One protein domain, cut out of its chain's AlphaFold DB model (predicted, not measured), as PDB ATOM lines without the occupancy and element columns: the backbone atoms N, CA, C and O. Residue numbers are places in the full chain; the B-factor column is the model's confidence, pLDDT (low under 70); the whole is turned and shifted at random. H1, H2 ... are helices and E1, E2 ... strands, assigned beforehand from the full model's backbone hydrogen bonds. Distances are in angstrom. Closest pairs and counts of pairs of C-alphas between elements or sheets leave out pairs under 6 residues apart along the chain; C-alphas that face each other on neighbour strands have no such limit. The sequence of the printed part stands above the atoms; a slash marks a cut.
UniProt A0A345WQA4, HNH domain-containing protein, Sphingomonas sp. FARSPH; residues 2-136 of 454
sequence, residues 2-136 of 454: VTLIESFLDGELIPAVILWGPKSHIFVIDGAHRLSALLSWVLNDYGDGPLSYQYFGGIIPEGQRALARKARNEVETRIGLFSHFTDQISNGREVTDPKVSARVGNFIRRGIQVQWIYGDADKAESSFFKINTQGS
ATOM      1  N   VAL A   2       1.104  99.920  -1.307       91.75
ATOM      2  CA  VAL A   2      -0.043  99.038  -0.991       91.75
ATOM      3  C   VAL A   2       0.397  97.621  -0.623       91.75
ATOM      4  O   VAL A   2       0.096  97.159   0.466       91.75
ATOM      5  N   THR A   3       1.230  96.993  -1.456       92.31
ATOM      6  CA  THR A   3       1.796  95.663  -1.173       92.31
ATOM      7  C   THR A   3       2.534  95.596   0.163       92.31
ATOM      8  O   THR A   3       2.420  94.605   0.857       92.31
ATOM      9  N   LEU A   4       3.248  96.652   0.568       92.38
ATOM     10  CA  LEU A   4       3.958  96.660   1.852       92.38
ATOM     11  C   LEU A   4       2.983  96.652   3.037       92.38
ATOM     12  O   LEU A   4       3.212  95.936   4.007       92.38
ATOM     13  N   ILE A   5       1.921  97.460   2.969       93.75
ATOM     14  CA  ILE A   5       0.893  97.516   4.019       93.75
ATOM     15  C   ILE A   5       0.152  96.171   4.079       93.75
ATOM     16  O   ILE A   5      -0.103  95.650   5.161       93.75
ATOM     17  N   GLU A   6      -0.135  95.579   2.919       93.81
ATOM     18  CA  GLU A   6      -0.741  94.252   2.824       93.81
ATOM     19  C   GLU A   6       0.157  93.176   3.452       93.81
ATOM     20  O   GLU A   6      -0.274  92.513   4.391       93.81
ATOM     21  N   SER A   7       1.432  93.095   3.056       92.69
ATOM     22  CA  SER A   7       2.424  92.196   3.661       92.69
ATOM     23  C   SER A   7       2.569  92.407   5.172       92.69
ATOM     24  O   SER A   7       2.809  91.452   5.914       92.69
ATOM     25  N   PHE A   8       2.410  93.646   5.658       93.06
ATOM     26  CA  PHE A   8       2.459  93.957   7.089       93.06
ATOM     27  C   PHE A   8       1.298  93.289   7.828       93.06
ATOM     28  O   PHE A   8       1.524  92.604   8.829       93.06
ATOM     29  N   LEU A   9       0.080  93.415   7.302       92.81
ATOM     30  CA  LEU A   9      -1.109  92.794   7.881       92.81
ATOM     31  C   LEU A   9      -1.165  91.279   7.686       92.81
ATOM     32  O   LEU A   9      -1.664  90.581   8.564       92.81
ATOM     33  N   ASP A  10      -0.630  90.757   6.585       92.38
ATOM     34  CA  ASP A  10      -0.659  89.324   6.269       92.38
ATOM     35  C   ASP A  10       0.440  88.521   6.988       92.38
ATOM     36  O   ASP A  10       0.494  87.300   6.891       92.38
ATOM     37  N   GLY A  11       1.297  89.180   7.775       88.62
ATOM     38  CA  GLY A  11       2.347  88.495   8.540       88.62
ATOM     39  C   GLY A  11       3.579  88.114   7.706       88.62
ATOM     40  O   GLY A  11       4.479  87.454   8.217       88.62
ATOM     41  N   GLU A  12       3.658  88.551   6.446       90.75
ATOM     42  CA  GLU A  12       4.761  88.244   5.524       90.75
ATOM     43  C   GLU A  12       6.049  88.983   5.888       90.75
ATOM     44  O   GLU A  12       5.990  90.082   6.425       90.75
ATOM     45  N   LEU A  13       7.224  88.444   5.556       86.69
ATOM     46  CA  LEU A  13       8.515  89.075   5.865       86.69
ATOM     47  C   LEU A  13       8.632  90.494   5.271       86.69
ATOM     48  O   LEU A  13       8.521  90.687   4.063       86.69
ATOM     49  N   ILE A  14       8.941  91.479   6.122       87.50
ATOM     50  CA  ILE A  14       9.255  92.855   5.714       87.50
ATOM     51  C   ILE A  14      10.699  93.162   6.120       87.50
ATOM     52  O   ILE A  14      11.039  92.944   7.285       87.50
ATOM     53  N   PRO A  15      11.541  93.693   5.210       85.62
ATOM     54  CA  PRO A  15      12.903  94.095   5.542       85.62
ATOM     55  C   PRO A  15      12.962  95.098   6.701       85.62
ATOM     56  O   PRO A  15      12.146  96.023   6.780       85.62
ATOM     57  N   ALA A  16      13.960  94.938   7.571       89.50
ATOM     58  CA  ALA A  16      14.166  95.817   8.714       89.50
ATOM     59  C   ALA A  16      14.397  97.277   8.286       89.50
ATOM     60  O   ALA A  16      14.958  97.555   7.228       89.50
ATOM     61  N   VAL A  17      13.972  98.229   9.111       92.12
ATOM     62  CA  VAL A  17      14.328  99.647   8.976       92.12
ATOM     63  C   VAL A  17      15.670  99.870   9.659       92.12
ATOM     64  O   VAL A  17      15.890  99.397  10.774       92.12
ATOM     65  N   ILE A  18      16.571 100.588   8.998       91.81
ATOM     66  CA  ILE A  18      17.918 100.825   9.512       91.81
ATOM     67  C   ILE A  18      17.968 102.230  10.093       91.81
ATOM     68  O   ILE A  18      17.676 103.201   9.397       91.81
ATOM     69  N   LEU A  19      18.328 102.335  11.368       92.75
ATOM     70  CA  LEU A  19      18.335 103.578  12.129       92.75
ATOM     71  C   LEU A  19      19.739 103.929  12.622       92.75
ATOM     72  O   LEU A  19      20.561 103.057  12.897       92.75
ATOM     73  N   TRP A  20      19.991 105.222  12.787       92.94
ATOM     74  CA  TRP A  20      21.170 105.763  13.459       92.94
ATOM     75  C   TRP A  20      20.730 106.840  14.450       92.94
ATOM     76  O   TRP A  20      19.946 107.720  14.106       92.94
ATOM     77  N   GLY A  21      21.216 106.773  15.686       87.38
ATOM     78  CA  GLY A  21      20.823 107.699  16.747       87.38
ATOM     79  C   GLY A  21      22.033 108.130  17.561       87.38
ATOM     80  O   GLY A  21      22.360 107.457  18.534       87.38
ATOM     81  N   PRO A  22      22.728 109.223  17.196       73.38
ATOM     82  CA  PRO A  22      23.945 109.611  17.896       73.38
ATOM     83  C   PRO A  22      23.675 110.174  19.297       73.38
ATOM     84  O   PRO A  22      24.592 110.138  20.110       73.38
ATOM     85  N   LYS A  23      22.467 110.715  19.569       74.38
ATOM     86  CA  LYS A  23      22.036 111.317  20.856       74.38
ATOM     87  C   LYS A  23      20.496 111.392  20.974       74.38
ATOM     88  O   LYS A  23      19.851 110.398  21.269       74.38
ATOM     89  N   SER A  24      19.913 112.576  20.733       79.81
ATOM     90  CA  SER A  24      18.495 112.922  20.954       79.81
ATOM     91  C   SER A  24      17.603 112.812  19.713       79.81
ATOM     92  O   SER A  24      16.402 113.045  19.803       79.81
ATOM     93  N   HIS A  25      18.184 112.507  18.553       85.62
ATOM     94  CA  HIS A  25      17.467 112.373  17.287       85.62
ATOM     95  C   HIS A  25      17.674 110.970  16.727       85.62
ATOM     96  O   HIS A  25      18.757 110.396  16.875       85.62
ATOM     97  N   ILE A  26      16.642 110.450  16.066       89.06
ATOM     98  CA  ILE A  26      16.669 109.176  15.352       89.06
ATOM     99  C   ILE A  26      16.641 109.488  13.857       89.06
ATOM    100  O   ILE A  26      15.706 110.115  13.363       89.06
ATOM    101  N   PHE A  27      17.668 109.040  13.144       90.31
ATOM    102  CA  PHE A  27      17.782 109.153  11.696       90.31
ATOM    103  C   PHE A  27      17.463 107.810  11.049       90.31
ATOM    104  O   PHE A  27      17.926 106.766  11.507       90.31
ATOM    105  N   VAL A  28      16.696 107.844   9.962       90.81
ATOM    106  CA  VAL A  28      16.409 106.666   9.142       90.81
ATOM    107  C   VAL A  28      17.451 106.594   8.034       90.81
ATOM    108  O   VAL A  28      17.520 107.482   7.190       90.81
ATOM    109  N   ILE A  29      18.270 105.548   8.060       88.44
ATOM    110  CA  ILE A  29      19.342 105.303   7.092       88.44
ATOM    111  C   ILE A  29      18.843 104.448   5.921       88.44
ATOM    112  O   ILE A  29      19.230 104.670   4.781       88.44
ATOM    113  N   ASP A  30      17.944 103.502   6.178       88.06
ATOM    114  CA  ASP A  30      17.218 102.775   5.135       88.06
ATOM    115  C   ASP A  30      15.810 102.416   5.626       88.06
ATOM    116  O   ASP A  30      15.569 102.246   6.822       88.06
ATOM    117  N   GLY A  31      14.864 102.308   4.696       88.56
ATOM    118  CA  GLY A  31      13.475 101.977   4.986       88.56
ATOM    119  C   GLY A  31      12.586 103.184   5.259       88.56
ATOM    120  O   GLY A  31      11.445 103.006   5.679       88.56
ATOM    121  N   ALA A  32      13.044 104.405   4.961       89.31
ATOM    122  CA  ALA A  32      12.211 105.607   5.055       89.31
ATOM    123  C   ALA A  32      10.941 105.475   4.199       89.31
ATOM    124  O   ALA A  32       9.847 105.748   4.671       89.31
ATOM    125  N   HIS A  33      11.055 104.937   2.982       86.75
ATOM    126  CA  HIS A  33       9.904 104.653   2.120       86.75
ATOM    127  C   HIS A  33       8.925 103.620   2.721       86.75
ATOM    128  O   HIS A  33       7.731 103.666   2.419       86.75
ATOM    129  N   ARG A  34       9.407 102.699   3.577       90.25
ATOM    130  CA  ARG A  34       8.568 101.731   4.306       90.25
ATOM    131  C   ARG A  34       7.785 102.423   5.418       90.25
ATOM    132  O   ARG A  34       6.575 102.244   5.513       90.25
ATOM    133  N   LEU A  35       8.464 103.263   6.199       92.88
ATOM    134  CA  LEU A  35       7.821 104.092   7.219       92.88
ATOM    135  C   LEU A  35       6.798 105.044   6.598       92.88
ATOM    136  O   LEU A  35       5.668 105.091   7.068       92.88
ATOM    137  N   SER A  36       7.145 105.729   5.506       92.06
ATOM    138  CA  SER A  36       6.231 106.632   4.799       92.06
ATOM    139  C   SER A  36       4.979 105.919   4.291       92.06
ATOM    140  O   SER A  36       3.904 106.501   4.332       92.06
ATOM    141  N   ALA A  37       5.092 104.665   3.844       93.56
ATOM    142  CA  ALA A  37       3.947 103.869   3.402       93.56
ATOM    143  C   ALA A  37       3.001 103.472   4.549       93.56
ATOM    144  O   ALA A  37       1.792 103.415   4.351       93.56
ATOM    145  N   LEU A  38       3.533 103.184   5.738       93.44
ATOM    146  CA  LEU A  38       2.704 102.894   6.911       93.44
ATOM    147  C   LEU A  38       2.112 104.179   7.498       93.44
ATOM    148  O   LEU A  38       0.934 104.210   7.832       93.44
ATOM    149  N   LEU A  39       2.895 105.259   7.562       94.25
ATOM    150  CA  LEU A  39       2.426 106.569   8.013       94.25
ATOM    151  C   LEU A  39       1.336 107.130   7.101       94.25
ATOM    152  O   LEU A  39       0.351 107.651   7.613       94.25
ATOM    153  N   SER A  40       1.462 106.995   5.778       95.38
ATOM    154  CA  SER A  40       0.416 107.441   4.852       95.38
ATOM    155  C   SER A  40      -0.902 106.706   5.081       95.38
ATOM    156  O   SER A  40      -1.963 107.321   5.013       95.38
ATOM    157  N   TRP A  41      -0.843 105.416   5.421       95.50
ATOM    158  CA  TRP A  41      -2.019 104.628   5.781       95.50
ATOM    159  C   TRP A  41      -2.631 105.058   7.117       95.50
ATOM    160  O   TRP A  41      -3.836 105.291   7.184       95.50
ATOM    161  N   VAL A  42      -1.803 105.224   8.156       94.44
ATOM    162  CA  VAL A  42      -2.224 105.692   9.491       94.44
ATOM    163  C   VAL A  42      -2.895 107.062   9.411       94.44
ATOM    164  O   VAL A  42      -3.941 107.284  10.014       94.44
ATOM    165  N   LEU A  43      -2.292 107.983   8.661       95.12
ATOM    166  CA  LEU A  43      -2.718 109.380   8.565       95.12
ATOM    167  C   LEU A  43      -3.761 109.606   7.460       95.12
ATOM    168  O   LEU A  43      -4.277 110.713   7.332       95.12
ATOM    169  N   ASN A  44      -4.058 108.579   6.653       94.75
ATOM    170  CA  ASN A  44      -4.859 108.667   5.427       94.75
ATOM    171  C   ASN A  44      -4.395 109.792   4.469       94.75
ATOM    172  O   ASN A  44      -5.187 110.411   3.749       94.75
ATOM    173  N   ASP A  45      -3.088 110.057   4.464       95.44
ATOM    174  CA  ASP A  45      -2.439 111.106   3.683       95.44
ATOM    175  C   ASP A  45      -1.439 110.472   2.708       95.44
ATOM    176  O   ASP A  45      -0.319 110.114   3.074       95.44
ATOM    177  N   TYR A  46      -1.854 110.324   1.447       94.75
ATOM    178  CA  TYR A  46      -1.061 109.691   0.386       94.75
ATOM    179  C   TYR A  46      -0.309 110.710  -0.478       94.75
ATOM    180  O   TYR A  46      -0.005 110.436  -1.640       94.75
ATOM    181  N   GLY A  47      -0.017 111.891   0.076       91.62
ATOM    182  CA  GLY A  47       0.574 113.009  -0.660       91.62
ATOM    183  C   GLY A  47      -0.429 114.098  -1.041       91.62
ATOM    184  O   GLY A  47      -0.065 115.004  -1.786       91.62
ATOM    185  N   ASP A  48      -1.676 114.017  -0.577       94.12
ATOM    186  CA  ASP A  48      -2.766 114.963  -0.858       94.12
ATOM    187  C   ASP A  48      -3.616 115.324   0.378       94.12
ATOM    188  O   ASP A  48      -4.611 116.034   0.240       94.12
ATOM    189  N   GLY A  49      -3.251 114.844   1.572       92.75
ATOM    190  CA  GLY A  49      -3.955 115.133   2.821       92.75
ATOM    191  C   GLY A  49      -3.471 116.412   3.521       92.75
ATOM    192  O   GLY A  49      -2.645 117.151   2.980       92.75
ATOM    193  N   PRO A  50      -3.984 116.705   4.733       92.75
ATOM    194  CA  PRO A  50      -3.687 117.951   5.445       92.75
ATOM    195  C   PRO A  50      -2.198 118.176   5.741       92.75
ATOM    196  O   PRO A  50      -1.717 119.305   5.626       92.75
ATOM    197  N   LEU A  51      -1.453 117.115   6.083       92.31
ATOM    198  CA  LEU A  51      -0.018 117.219   6.368       92.31
ATOM    199  C   LEU A  51       0.760 117.513   5.089       92.31
ATOM    200  O   LEU A  51       1.606 118.407   5.070       92.31
ATOM    201  N   SER A  52       0.440 116.801   4.008       92.06
ATOM    202  CA  SER A  52       1.020 117.062   2.691       92.06
ATOM    203  C   SER A  52       0.704 118.477   2.217       92.06
ATOM    204  O   SER A  52       1.593 119.184   1.750       92.06
ATOM    205  N   TYR A  53      -0.538 118.930   2.387       90.50
ATOM    206  CA  TYR A  53      -0.968 120.274   2.005       90.50
ATOM    207  C   TYR A  53      -0.148 121.356   2.710       90.50
ATOM    208  O   TYR A  53       0.371 122.258   2.051       90.50
ATOM    209  N   GLN A  54       0.045 121.231   4.025       89.62
ATOM    210  CA  GLN A  54       0.898 122.143   4.786       89.62
ATOM    211  C   GLN A  54       2.365 122.065   4.333       89.62
ATOM    212  O   GLN A  54       3.008 123.097   4.146       89.62
ATOM    213  N   TYR A  55       2.887 120.856   4.113       86.50
ATOM    214  CA  TYR A  55       4.272 120.635   3.693       86.50
ATOM    215  C   TYR A  55       4.590 121.241   2.312       86.50
ATOM    216  O   TYR A  55       5.684 121.766   2.102       86.50
ATOM    217  N   PHE A  56       3.635 121.203   1.378       83.81
ATOM    218  CA  PHE A  56       3.771 121.760   0.026       83.81
ATOM    219  C   PHE A  56       3.308 123.224  -0.091       83.81
ATOM    220  O   PHE A  56       3.134 123.730  -1.197       83.81
ATOM    221  N   GLY A  57       3.103 123.926   1.029       81.69
ATOM    222  CA  GLY A  57       2.743 125.349   1.006       81.69
ATOM    223  C   GLY A  57       1.353 125.628   0.424       81.69
ATOM    224  O   GLY A  57       1.119 126.690  -0.145       81.69
ATOM    225  N   GLY A  58       0.433 124.668   0.541       83.06
ATOM    226  CA  GLY A  58      -0.969 124.810   0.155       83.06
ATOM    227  C   GLY A  58      -1.280 124.593  -1.328       83.06
ATOM    228  O   GLY A  58      -2.422 124.790  -1.750       83.06
ATOM    229  N   ILE A  59      -0.307 124.169  -2.138       79.38
ATOM    230  CA  ILE A  59      -0.532 123.837  -3.548       79.38
ATOM    231  C   ILE A  59       0.028 122.448  -3.827       79.38
ATOM    232  O   ILE A  59       1.225 122.203  -3.713       79.38
ATOM    233  N   ILE A  60      -0.856 121.534  -4.222       83.88
ATOM    234  CA  ILE A  60      -0.491 120.176  -4.630       83.88
ATOM    235  C   ILE A  60      -0.822 120.026  -6.119       83.88
ATOM    236  O   ILE A  60      -1.959 120.321  -6.492       83.88
ATOM    237  N   PRO A  61       0.119 119.580  -6.964       79.75
ATOM    238  CA  PRO A  61      -0.131 119.332  -8.382       79.75
ATOM    239  C   PRO A  61      -1.297 118.367  -8.638       79.75
ATOM    240  O   PRO A  61      -1.504 117.422  -7.868       79.75
ATOM    241  N   GLU A  62      -2.040 118.543  -9.734       82.38
ATOM    242  CA  GLU A  62      -3.161 117.643 -10.061       82.38
ATOM    243  C   GLU A  62      -2.668 116.227 -10.354       82.38
ATOM    244  O   GLU A  62      -3.289 115.258  -9.915       82.38
ATOM    245  N   GLY A  63      -1.509 116.097 -11.009       80.94
ATOM    246  CA  GLY A  63      -0.869 114.797 -11.206       80.94
ATOM    247  C   GLY A  63      -0.601 114.065  -9.882       80.94
ATOM    248  O   GLY A  63      -0.884 112.872  -9.758       80.94
ATOM    249  N   GLN A  64      -0.134 114.786  -8.857       85.81
ATOM    250  CA  GLN A  64       0.101 114.226  -7.524       85.81
ATOM    251  C   GLN A  64      -1.216 113.847  -6.830       85.81
ATOM    252  O   GLN A  64      -1.319 112.743  -6.295       85.81
ATOM    253  N   ARG A  65      -2.249 114.698  -6.908       89.69
ATOM    254  CA  ARG A  65      -3.592 114.374  -6.387       89.69
ATOM    255  C   ARG A  65      -4.187 113.138  -7.059       89.69
ATOM    256  O   ARG A  65      -4.771 112.290  -6.389       89.69
ATOM    257  N   ALA A  66      -4.025 112.993  -8.372       88.94
ATOM    258  CA  ALA A  66      -4.506 111.828  -9.106       88.94
ATOM    259  C   ALA A  66      -3.821 110.531  -8.646       88.94
ATOM    260  O   ALA A  66      -4.500 109.522  -8.433       88.94
ATOM    261  N   LEU A  67      -2.501 110.563  -8.434       90.31
ATOM    262  CA  LEU A  67      -1.747 109.430  -7.890       90.31
ATOM    263  C   LEU A  67      -2.168 109.094  -6.456       90.31
ATOM    264  O   LEU A  67      -2.351 107.919  -6.143       90.31
ATOM    265  N   ALA A  68      -2.378 110.106  -5.614       93.56
ATOM    266  CA  ALA A  68      -2.820 109.923  -4.238       93.56
ATOM    267  C   ALA A  68      -4.228 109.308  -4.160       93.56
ATOM    268  O   ALA A  68      -4.432 108.338  -3.430       93.56
ATOM    269  N   ARG A  69      -5.178 109.766  -4.993       95.06
ATOM    270  CA  ARG A  69      -6.510 109.143  -5.131       95.06
ATOM    271  C   ARG A  69      -6.419 107.683  -5.571       95.06
ATOM    272  O   ARG A  69      -7.085 106.830  -4.995       95.06
ATOM    273  N   LYS A  70      -5.569 107.375  -6.557       94.56
ATOM    274  CA  LYS A  70      -5.346 105.991  -6.998       94.56
ATOM    275  C   LYS A  70      -4.788 105.124  -5.865       94.56
ATOM    276  O   LYS A  70      -5.265 104.014  -5.658       94.56
ATOM    277  N   ALA A  71      -3.800 105.634  -5.132       94.81
ATOM    278  CA  ALA A  71      -3.194 104.938  -4.004       94.81
ATOM    279  C   ALA A  71      -4.211 104.680  -2.881       94.81
ATOM    280  O   ALA A  71      -4.288 103.557  -2.388       94.81
ATOM    281  N   ARG A  72      -5.029 105.683  -2.537       95.44
ATOM    282  CA  ARG A  72      -6.124 105.569  -1.566       95.44
ATOM    283  C   ARG A  72      -7.129 104.490  -1.967       95.44
ATOM    284  O   ARG A  72      -7.379 103.590  -1.176       95.44
ATOM    285  N   ASN A  73      -7.613 104.523  -3.211       95.88
ATOM    286  CA  ASN A  73      -8.570 103.534  -3.718       95.88
ATOM    287  C   ASN A  73      -8.019 102.100  -3.642       95.88
ATOM    288  O   ASN A  73      -8.731 101.179  -3.251       95.88
ATOM    289  N   GLU A  74      -6.747 101.898  -3.997       96.19
ATOM    290  CA  GLU A  74      -6.090 100.588  -3.902       96.19
ATOM    291  C   GLU A  74      -5.971 100.100  -2.452       96.19
ATOM    292  O   GLU A  74      -6.224  98.925  -2.179       96.19
ATOM    293  N   VAL A  75      -5.613 100.987  -1.514       95.31
ATOM    294  CA  VAL A  75      -5.563 100.648  -0.083       95.31
ATOM    295  C   VAL A  75      -6.954 100.287   0.428       95.31
ATOM    296  O   VAL A  75      -7.120  99.235   1.038       95.31
ATOM    297  N   GLU A  76      -7.966 101.107   0.152       93.81
ATOM    298  CA  GLU A  76      -9.343 100.852   0.588       93.81
ATOM    299  C   GLU A  76      -9.891  99.533   0.031       93.81
ATOM    300  O   GLU A  76     -10.516  98.774   0.766       93.81
ATOM    301  N   THR A  77      -9.587  99.217  -1.231       93.31
ATOM    302  CA  THR A  77     -10.079  98.001  -1.897       93.31
ATOM    303  C   THR A  77      -9.396  96.730  -1.385       93.31
ATOM    304  O   THR A  77     -10.051  95.705  -1.209       93.31
ATOM    305  N   ARG A  78      -8.073  96.757  -1.170       92.75
ATOM    306  CA  ARG A  78      -7.283  95.544  -0.860       92.75
ATOM    307  C   ARG A  78      -7.073  95.302   0.633       92.75
ATOM    308  O   ARG A  78      -6.847  94.166   1.059       92.75
ATOM    309  N   ILE A  79      -7.083  96.371   1.421       92.31
ATOM    310  CA  ILE A  79      -6.586  96.384   2.803       92.31
ATOM    311  C   ILE A  79      -7.667  96.901   3.750       92.31
ATOM    312  O   ILE A  79      -7.969  96.244   4.745       92.31
ATOM    313  N   GLY A  80      -8.254  98.053   3.427       91.69
ATOM    314  CA  GLY A  80      -9.130  98.818   4.307       91.69
ATOM    315  C   GLY A  80      -8.404  99.966   5.017       91.69
ATOM    316  O   GLY A  80      -7.174 100.060   5.031       91.69
ATOM    317  N   LEU A  81      -9.184 100.877   5.598       91.69
ATOM    318  CA  LEU A  81      -8.668 102.052   6.304       91.69
ATOM    319  C   LEU A  81      -8.041 101.672   7.646       91.69
ATOM    320  O   LEU A  81      -8.514 100.758   8.315       91.69
ATOM    321  N   PHE A  82      -7.032 102.423   8.085       92.44
ATOM    322  CA  PHE A  82      -6.432 102.229   9.408       92.44
ATOM    323  C   PHE A  82      -7.474 102.343  10.534       92.44
ATOM    324  O   PHE A  82      -7.503 101.512  11.440       92.44
ATOM    325  N   SER A  83      -8.393 103.313  10.420       90.50
ATOM    326  CA  SER A  83      -9.488 103.532  11.375       90.50
ATOM    327  C   SER A  83     -10.398 102.314  11.547       90.50
ATOM    328  O   SER A  83     -10.873 102.036  12.643       90.50
ATOM    329  N   HIS A  84     -10.596 101.528  10.487       88.25
ATOM    330  CA  HIS A  84     -11.401 100.312  10.558       88.25
ATOM    331  C   HIS A  84     -10.786  99.282  11.519       88.25
ATOM    332  O   HIS A  84     -11.505  98.664  12.302       88.25
ATOM    333  N   PHE A  85      -9.458  99.132  11.517       88.12
ATOM    334  CA  PHE A  85      -8.766  98.222  12.433       88.12
ATOM    335  C   PHE A  85      -8.781  98.743  13.874       88.12
ATOM    336  O   PHE A  85      -9.017  97.967  14.800       88.12
ATOM    337  N   THR A  86      -8.603 100.054  14.082       87.31
ATOM    338  CA  THR A  86      -8.698 100.646  15.427       87.31
ATOM    339  C   THR A  86     -10.102 100.520  16.014       87.31
ATOM    340  O   THR A  86     -10.248 100.206  17.197       87.31
ATOM    341  N   ASP A  87     -11.140 100.694  15.193       86.19
ATOM    342  CA  ASP A  87     -12.536 100.577  15.620       86.19
ATOM    343  C   ASP A  87     -12.914  99.136  15.971       86.19
ATOM    344  O   ASP A  87     -13.659  98.914  16.928       86.19
ATOM    345  N   GLN A  88     -12.399  98.150  15.230       83.31
ATOM    346  CA  GLN A  88     -12.615  96.732  15.530       83.31
ATOM    347  C   GLN A  88     -12.020  96.333  16.883       83.31
ATOM    348  O   GLN A  88     -12.666  95.613  17.643       83.31
ATOM    349  N   ILE A  89     -10.831  96.846  17.209       83.06
ATOM    350  CA  ILE A  89     -10.171  96.608  18.501       83.06
ATOM    351  C   ILE A  89     -10.944  97.277  19.637       83.06
ATOM    352  O   ILE A  89     -11.176  96.663  20.674       83.06
ATOM    353  N   SER A  90     -11.364  98.525  19.430       81.75
ATOM    354  CA  SER A  90     -12.013  99.333  20.469       81.75
ATOM    355  C   SER A  90     -13.430  98.852  20.794       81.75
ATOM    356  O   SER A  90     -13.848  98.919  21.945       81.75
ATOM    357  N   ASN A  91     -14.168  98.352  19.796       78.12
ATOM    358  CA  ASN A  91     -15.576  97.966  19.946       78.12
ATOM    359  C   ASN A  91     -15.800  96.450  20.080       78.12
ATOM    360  O   ASN A  91     -16.950  96.018  20.112       78.12
ATOM    361  N   GLY A  92     -14.733  95.639  20.118       66.69
ATOM    362  CA  GLY A  92     -14.812  94.195  20.368       66.69
ATOM    363  C   GLY A  92     -15.717  93.427  19.401       66.69
ATOM    364  O   GLY A  92     -16.351  92.452  19.803       66.69
ATOM    365  N   ARG A  93     -15.834  93.876  18.143       65.06
ATOM    366  CA  ARG A  93     -16.710  93.222  17.160       65.06
ATOM    367  C   ARG A  93     -16.164  91.838  16.819       65.06
ATOM    368  O   ARG A  93     -15.003  91.705  16.444       65.06
ATOM    369  N   GLU A  94     -17.021  90.826  16.912       64.19
ATOM    370  CA  GLU A  94     -16.682  89.457  16.535       64.19
ATOM    371  C   GLU A  94     -16.480  89.389  15.012       64.19
ATOM    372  O   GLU A  94     -17.414  89.558  14.224       64.19
ATOM    373  N   VAL A  95     -15.227  89.232  14.584       67.69
ATOM    374  CA  VAL A  95     -14.864  89.145  13.166       67.69
ATOM    375  C   VAL A  95     -15.032  87.699  12.709       67.69
ATOM    376  O   VAL A  95     -14.257  86.829  13.099       67.69
ATOM    377  N   THR A  96     -16.034  87.444  11.867       64.38
ATOM    378  CA  THR A  96     -16.341  86.099  11.351       64.38
ATOM    379  C   THR A  96     -15.414  85.647  10.224       64.38
ATOM    380  O   THR A  96     -15.238  84.447  10.036       64.38
ATOM    381  N   ASP A  97     -14.798  86.577   9.485       79.31
ATOM    382  CA  ASP A  97     -13.845  86.258   8.417       79.31
ATOM    383  C   ASP A  97     -12.463  85.887   9.008       79.31
ATOM    384  O   ASP A  97     -11.798  86.749   9.604       79.31
ATOM    385  N   PRO A  98     -11.977  84.641   8.812       81.00
ATOM    386  CA  PRO A  98     -10.680  84.197   9.321       81.00
ATOM    387  C   PRO A  98      -9.500  85.047   8.837       81.00
ATOM    388  O   PRO A  98      -8.547  85.264   9.589       81.00
ATOM    389  N   LYS A  99      -9.553  85.561   7.600       81.94
ATOM    390  CA  LYS A  99      -8.493  86.401   7.030       81.94
ATOM    391  C   LYS A  99      -8.454  87.760   7.718       81.94
ATOM    392  O   LYS A  99      -7.378  88.246   8.065       81.94
ATOM    393  N   VAL A 100      -9.617  88.363   7.955       83.19
ATOM    394  CA  VAL A 100      -9.711  89.653   8.654       83.19
ATOM    395  C   VAL A 100      -9.279  89.496  10.113       83.19
ATOM    396  O   VAL A 100      -8.495  90.306  10.600       83.19
ATOM    397  N   SER A 101      -9.688  88.411  10.778       83.94
ATOM    398  CA  SER A 101      -9.265  88.095  12.149       83.94
ATOM    399  C   SER A 101      -7.738  87.945  12.268       83.94
ATOM    400  O   SER A 101      -7.115  88.538  13.155       83.94
ATOM    401  N   ALA A 102      -7.096  87.256  11.315       86.62
ATOM    402  CA  ALA A 102      -5.635  87.153  11.254       86.62
ATOM    403  C   ALA A 102      -4.955  88.524  11.065       86.62
ATOM    404  O   ALA A 102      -4.009  88.847  11.790       86.62
ATOM    405  N   ARG A 103      -5.469  89.359  10.147       90.62
ATOM    406  CA  ARG A 103      -4.955  90.720   9.909       90.62
ATOM    407  C   ARG A 103      -5.067  91.610  11.151       90.62
ATOM    408  O   ARG A 103      -4.109  92.309  11.470       90.62
ATOM    409  N   VAL A 104      -6.175  91.546  11.896       88.00
ATOM    410  CA  VAL A 104      -6.346  92.263  13.179       88.00
ATOM    411  C   VAL A 104      -5.335  91.777  14.218       88.00
ATOM    412  O   VAL A 104      -4.681  92.581  14.884       88.00
ATOM    413  N   GLY A 105      -5.137  90.461  14.327       86.69
ATOM    414  CA  GLY A 105      -4.151  89.885  15.242       86.69
ATOM    415  C   GLY A 105      -2.712  90.320  14.940       86.69
ATOM    416  O   GLY A 105      -1.918  90.495  15.871       86.69
ATOM    417  N   ASN A 106      -2.373  90.503  13.661       89.69
ATOM    418  CA  ASN A 106      -1.082  91.036  13.229       89.69
ATOM    419  C   ASN A 106      -0.984  92.542  13.477       89.69
ATOM    420  O   ASN A 106       0.019  92.990  14.021       89.69
ATOM    421  N   PHE A 107      -2.031  93.310  13.178       88.94
ATOM    422  CA  PHE A 107      -2.089  94.748  13.451       88.94
ATOM    423  C   PHE A 107      -1.763  95.092  14.914       88.94
ATOM    424  O   PHE A 107      -1.015  96.031  15.170       88.94
ATOM    425  N   ILE A 108      -2.272  94.308  15.874       85.75
ATOM    426  CA  ILE A 108      -2.051  94.536  17.313       85.75
ATOM    427  C   ILE A 108      -0.608  94.229  17.737       85.75
ATOM    428  O   ILE A 108      -0.034  94.931  18.566       85.75
ATOM    429  N   ARG A 109      -0.035  93.131  17.234       86.25
ATOM    430  CA  ARG A 109       1.197  92.544  17.794       86.25
ATOM    431  C   ARG A 109       2.451  92.874  17.000       86.25
ATOM    432  O   ARG A 109       3.560  92.704  17.506       86.25
ATOM    433  N   ARG A 110       2.301  93.270  15.740       87.25
ATOM    434  CA  ARG A 110       3.420  93.350  14.816       87.25
ATOM    435  C   ARG A 110       4.139  94.690  14.925       87.25
ATOM    436  O   ARG A 110       3.596  95.734  14.590       87.25
ATOM    437  N   GLY A 111       5.405  94.634  15.327       85.94
ATOM    438  CA  GLY A 111       6.340  95.748  15.207       85.94
ATOM    439  C   GLY A 111       7.098  95.732  13.878       85.94
ATOM    440  O   GLY A 111       7.187  94.709  13.194       85.94
ATOM    441  N   ILE A 112       7.693  96.870  13.533       88.50
ATOM    442  CA  ILE A 112       8.676  96.955  12.452       88.50
ATOM    443  C   ILE A 112      10.024  96.508  13.016       88.50
ATOM    444  O   ILE A 112      10.454  97.000  14.058       88.50
ATOM    445  N   GLN A 113      10.698  95.581  12.336       90.62
ATOM    446  CA  GLN A 113      12.056  95.200  12.719       90.62
ATOM    447  C   GLN A 113      13.008  96.377  12.502       90.62
ATOM    448  O   GLN A 113      12.969  97.025  11.456       90.62
ATOM    449  N   VAL A 114      13.870  96.639  13.482       91.81
ATOM    450  CA  VAL A 114      14.823  97.750  13.455       91.81
ATOM    451  C   VAL A 114      16.243  97.217  13.576       91.81
ATOM    452  O   VAL A 114      16.531  96.393  14.443       91.81
ATOM    453  N   GLN A 115      17.138  97.730  12.739       91.94
ATOM    454  CA  GLN A 115      18.575  97.509  12.832       91.94
ATOM    455  C   GLN A 115      19.282  98.832  13.135       91.94
ATOM    456  O   GLN A 115      19.003  99.846  12.503       91.94
ATOM    457  N   TRP A 116      20.218  98.821  14.082       91.38
ATOM    458  CA  TRP A 116      20.935 100.024  14.504       91.38
ATOM    459  C   TRP A 116      22.336 100.094  13.905       91.38
ATOM    460  O   TRP A 116      23.110  99.137  13.978       91.38
ATOM    461  N   ILE A 117      22.678 101.256  13.355       88.94
ATOM    462  CA  ILE A 117      24.051 101.633  13.034       88.94
ATOM    463  C   ILE A 117      24.643 102.338  14.250       88.94
ATOM    464  O   ILE A 117      24.078 103.299  14.767       88.94
ATOM    465  N   TYR A 118      25.817 101.877  14.672       85.75
ATOM    466  CA  TYR A 118      26.587 102.478  15.758       85.75
ATOM    467  C   TYR A 118      27.817 103.194  15.195       85.75
ATOM    468  O   TYR A 118      28.621 102.579  14.482       85.75
ATOM    469  N   GLY A 119      27.975 104.475  15.529       85.25
ATOM    470  CA  GLY A 119      29.097 105.311  15.103       85.25
ATOM    471  C   GLY A 119      28.742 106.789  14.978       85.25
ATOM    472  O   GLY A 119      27.678 107.221  15.423       85.25
ATOM    473  N   ASP A 120      29.647 107.542  14.365       85.94
ATOM    474  CA  ASP A 120      29.477 108.951  14.022       85.94
ATOM    475  C   ASP A 120      28.688 109.148  12.711       85.94
ATOM    476  O   ASP A 120      28.221 108.195  12.078       85.94
ATOM    477  N   ALA A 121      28.500 110.417  12.338       86.00
ATOM    478  CA  ALA A 121      27.749 110.808  11.149       86.00
ATOM    479  C   ALA A 121      28.381 110.268   9.861       86.00
ATOM    480  O   ALA A 121      27.660 109.812   8.975       86.00
ATOM    481  N   ASP A 122      29.711 110.259   9.790       84.81
ATOM    482  CA  ASP A 122      30.449 109.802   8.615       84.81
ATOM    483  C   ASP A 122      30.246 108.300   8.398       84.81
ATOM    484  O   ASP A 122      29.997 107.845   7.275       84.81
ATOM    485  N   LYS A 123      30.249 107.508   9.479       85.88
ATOM    486  CA  LYS A 123      29.930 106.083   9.394       85.88
ATOM    487  C   LYS A 123      28.487 105.858   8.951       85.88
ATOM    488  O   LYS A 123      28.270 105.023   8.071       85.88
ATOM    489  N   ALA A 124      27.527 106.604   9.497       86.81
ATOM    490  CA  ALA A 124      26.121 106.508   9.106       86.81
ATOM    491  C   ALA A 124      25.898 106.866   7.626       86.81
ATOM    492  O   ALA A 124      25.209 106.130   6.918       86.81
ATOM    493  N   GLU A 125      26.541 107.927   7.132       85.88
ATOM    494  CA  GLU A 125      26.516 108.313   5.717       85.88
ATOM    495  C   GLU A 125      27.164 107.243   4.827       85.88
ATOM    496  O   GLU A 125      26.602 106.847   3.804       85.88
ATOM    497  N   SER A 126      28.317 106.699   5.226       85.12
ATOM    498  CA  SER A 126      28.965 105.627   4.465       85.12
ATOM    499  C   SER A 126      28.095 104.364   4.387       85.12
ATOM    500  O   SER A 126      28.042 103.706   3.345       85.12
ATOM    501  N   SER A 127      27.382 104.037   5.468       85.06
ATOM    502  CA  SER A 127      26.426 102.934   5.522       85.06
ATOM    503  C   SER A 127      25.212 103.199   4.636       85.06
ATOM    504  O   SER A 127      24.836 102.298   3.891       85.06
ATOM    505  N   PHE A 128      24.660 104.419   4.650       85.06
ATOM    506  CA  PHE A 128      23.580 104.839   3.751       85.06
ATOM    507  C   PHE A 128      23.923 104.515   2.295       85.06
ATOM    508  O   PHE A 128      23.179 103.803   1.623       85.06
ATOM    509  N   PHE A 129      25.088 104.967   1.818       82.81
ATOM    510  CA  PHE A 129      25.485 104.710   0.437       82.81
ATOM    511  C   PHE A 129      25.742 103.224   0.174       82.81
ATOM    512  O   PHE A 129      25.294 102.718  -0.845       82.81
ATOM    513  N   LYS A 130      26.422 102.493   1.069       82.81
ATOM    514  CA  LYS A 130      26.709 101.058   0.864       82.81
ATOM    515  C   LYS A 130      25.439 100.212   0.761       82.81
ATOM    516  O   LYS A 130      25.325  99.387  -0.139       82.81
ATOM    517  N   ILE A 131      24.490 100.427   1.668       76.81
ATOM    518  CA  ILE A 131      23.252  99.642   1.752       76.81
ATOM    519  C   ILE A 131      22.377  99.913   0.525       76.81
ATOM    520  O   ILE A 131      21.918  98.980  -0.137       76.81
ATOM    521  N   ASN A 132      22.221 101.189   0.174       68.12
ATOM    522  CA  ASN A 132      21.315 101.607  -0.890       68.12
ATOM    523  C   ASN A 132      21.936 101.600  -2.301       68.12
ATOM    524  O   ASN A 132      21.282 101.981  -3.264       68.12
ATOM    525  N   THR A 133      23.189 101.162  -2.455       67.38
ATOM    526  CA  THR A 133      23.802 100.913  -3.778       67.38
ATOM    527  C   THR A 133      23.941  99.426  -4.102       67.38
ATOM    528  O   THR A 133      24.017  99.069  -5.274       67.38
ATOM    529  N   GLN A 134      23.950  98.544  -3.093       59.62
ATOM    530  CA  GLN A 134      24.124  97.097  -3.284       59.62
ATOM    531  C   GLN A 134      22.806  96.306  -3.342       59.62
ATOM    532  O   GLN A 134      22.768  95.268  -3.996       59.62
ATOM    533  N   GLY A 135      21.744  96.756  -2.660       54.72
ATOM    534  CA  GLY A 135      20.493  95.988  -2.525       54.72
ATOM    535  C   GLY A 135      19.371  96.402  -3.484       54.72
ATOM    536  O   GLY A 135      18.850  95.577  -4.230       54.72
ATOM    537  N   SER A 136      19.009  97.685  -3.470       53.09
ATOM    538  CA  SER A 136      17.984  98.286  -4.337       53.09
ATOM    539  C   SER A 136      18.656  99.438  -5.063       53.09
ATOM    540  O   SER A 136      19.122 100.352  -4.398       53.09
TER     541      SER A 136
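AT A GLANCE: This is residues 2 to 136 of the 454 residues of the protein "HNH domain-containing protein" of Sphingomonas sp. FARSPH (UniProt A0A345WQA4). Picture two lobes: at one end a small three-strand sheet with H7 over one face, at the other a loose cluster of mostly crossed helices, with H1 between H2, H4 and H6. H2 runs from the sheet into the cluster, H5 and H6 lie at the far end of the longest axis, and H4 reaches from H1 away to the region of H3. The printed part has 135 residues, in the order H1 E1 E2 H2 H3 H4 H5 H6 E3 H7. The sheet runs E2 E1 E3 and is mixed; the class is mostly helix. The whole is only just loose, close to compact, with a radius of gyration of the C-alphas of 17.5 A and spans of 52 by 37 by 29 A.

HOW THE PARTS SIT: Start at inner strand E1, residues 17 to 20. E2, residues 27 to 30, is its antiparallel neighbour and forms a hairpin with it; look for N 20 and O 27, 2.9 A apart. E3, residues 114 to 117, is parallel to E1, with N 19 and O 115 at 2.8 A. H7, residues 121 to 134, is on one face of this sheet, making two layers, a sheet and a helix, at a height over the sheet of 9.0 A. It runs along the strands, at 0 degrees to E1 on the local plane, over E1 and only just over E2, where 3 of its C-alphas fall. H2, residues 32 to 43, only grazes the sheet with residues 32 to 35. Next find the hub, H1, residues 2 to 9. It touches H2 at Ile 5 and Leu 38, C-alphas 6.4 A apart, about perpendicular at 78 degrees. Residues 71 to 78 of H4, residues 62 to 78, touch H1, closest at the C-alphas of Val 2 and Val 75, 5.8 A, at a shallow tilt of 34.7 degrees, only just short of steep, the same way. Residues 102 to 107 of H6, residues 98 to 109, touch H1, closest at the C-alphas of Leu 9 and Arg 103, 4.8 A, about perpendicular at 81 degrees. H5, residues 82 to 91, only just touches H6, through its residues 104 to 107, with 3 pairs of C-alphas within 8 A; the closest are those of Phe 85 and Val 104, 6.5 A. H2, with residues 41 to 42, and H5 only just touch, and only at their ends, with 3 such pairs; the closest C-alphas are those of Val 42 and Phe 82, 5.5 A. H3, residues 50 to 55, touches no helix. Every O i to N i+4 pair is within hydrogen-bond range in H1, H2, H3, H4, H5 and H7; in H6 it is 7 of 8.

IN THESE COORDINATES: Find C-alpha 2 at (-0.043, 99.038, -0.991), where H1 begins. H4 runs 24.3 A from C-alpha 62 at (-3.161, 117.643, -10.061) to C-alpha 78. H7 is 20.2 A long and ends at C-alpha 134, (24.124, 97.097, -3.284). H6 measures 16.8 A, H2 15.8 A, H5 14.6 A, H1 10.9 A and H3 8.6 A; E1 measures 10.2 A, E3 10.0 A and E2 9.2 A.

THE WHOLE: The C-alphas of Thr 96 and Asp 122 are the two farthest apart, 52.5 A. The printed part has no cut, and no link is long. The mean pLDDT of the printed part is 86.8; look for values under 70 at residues 92 to 96 and 132 to 136.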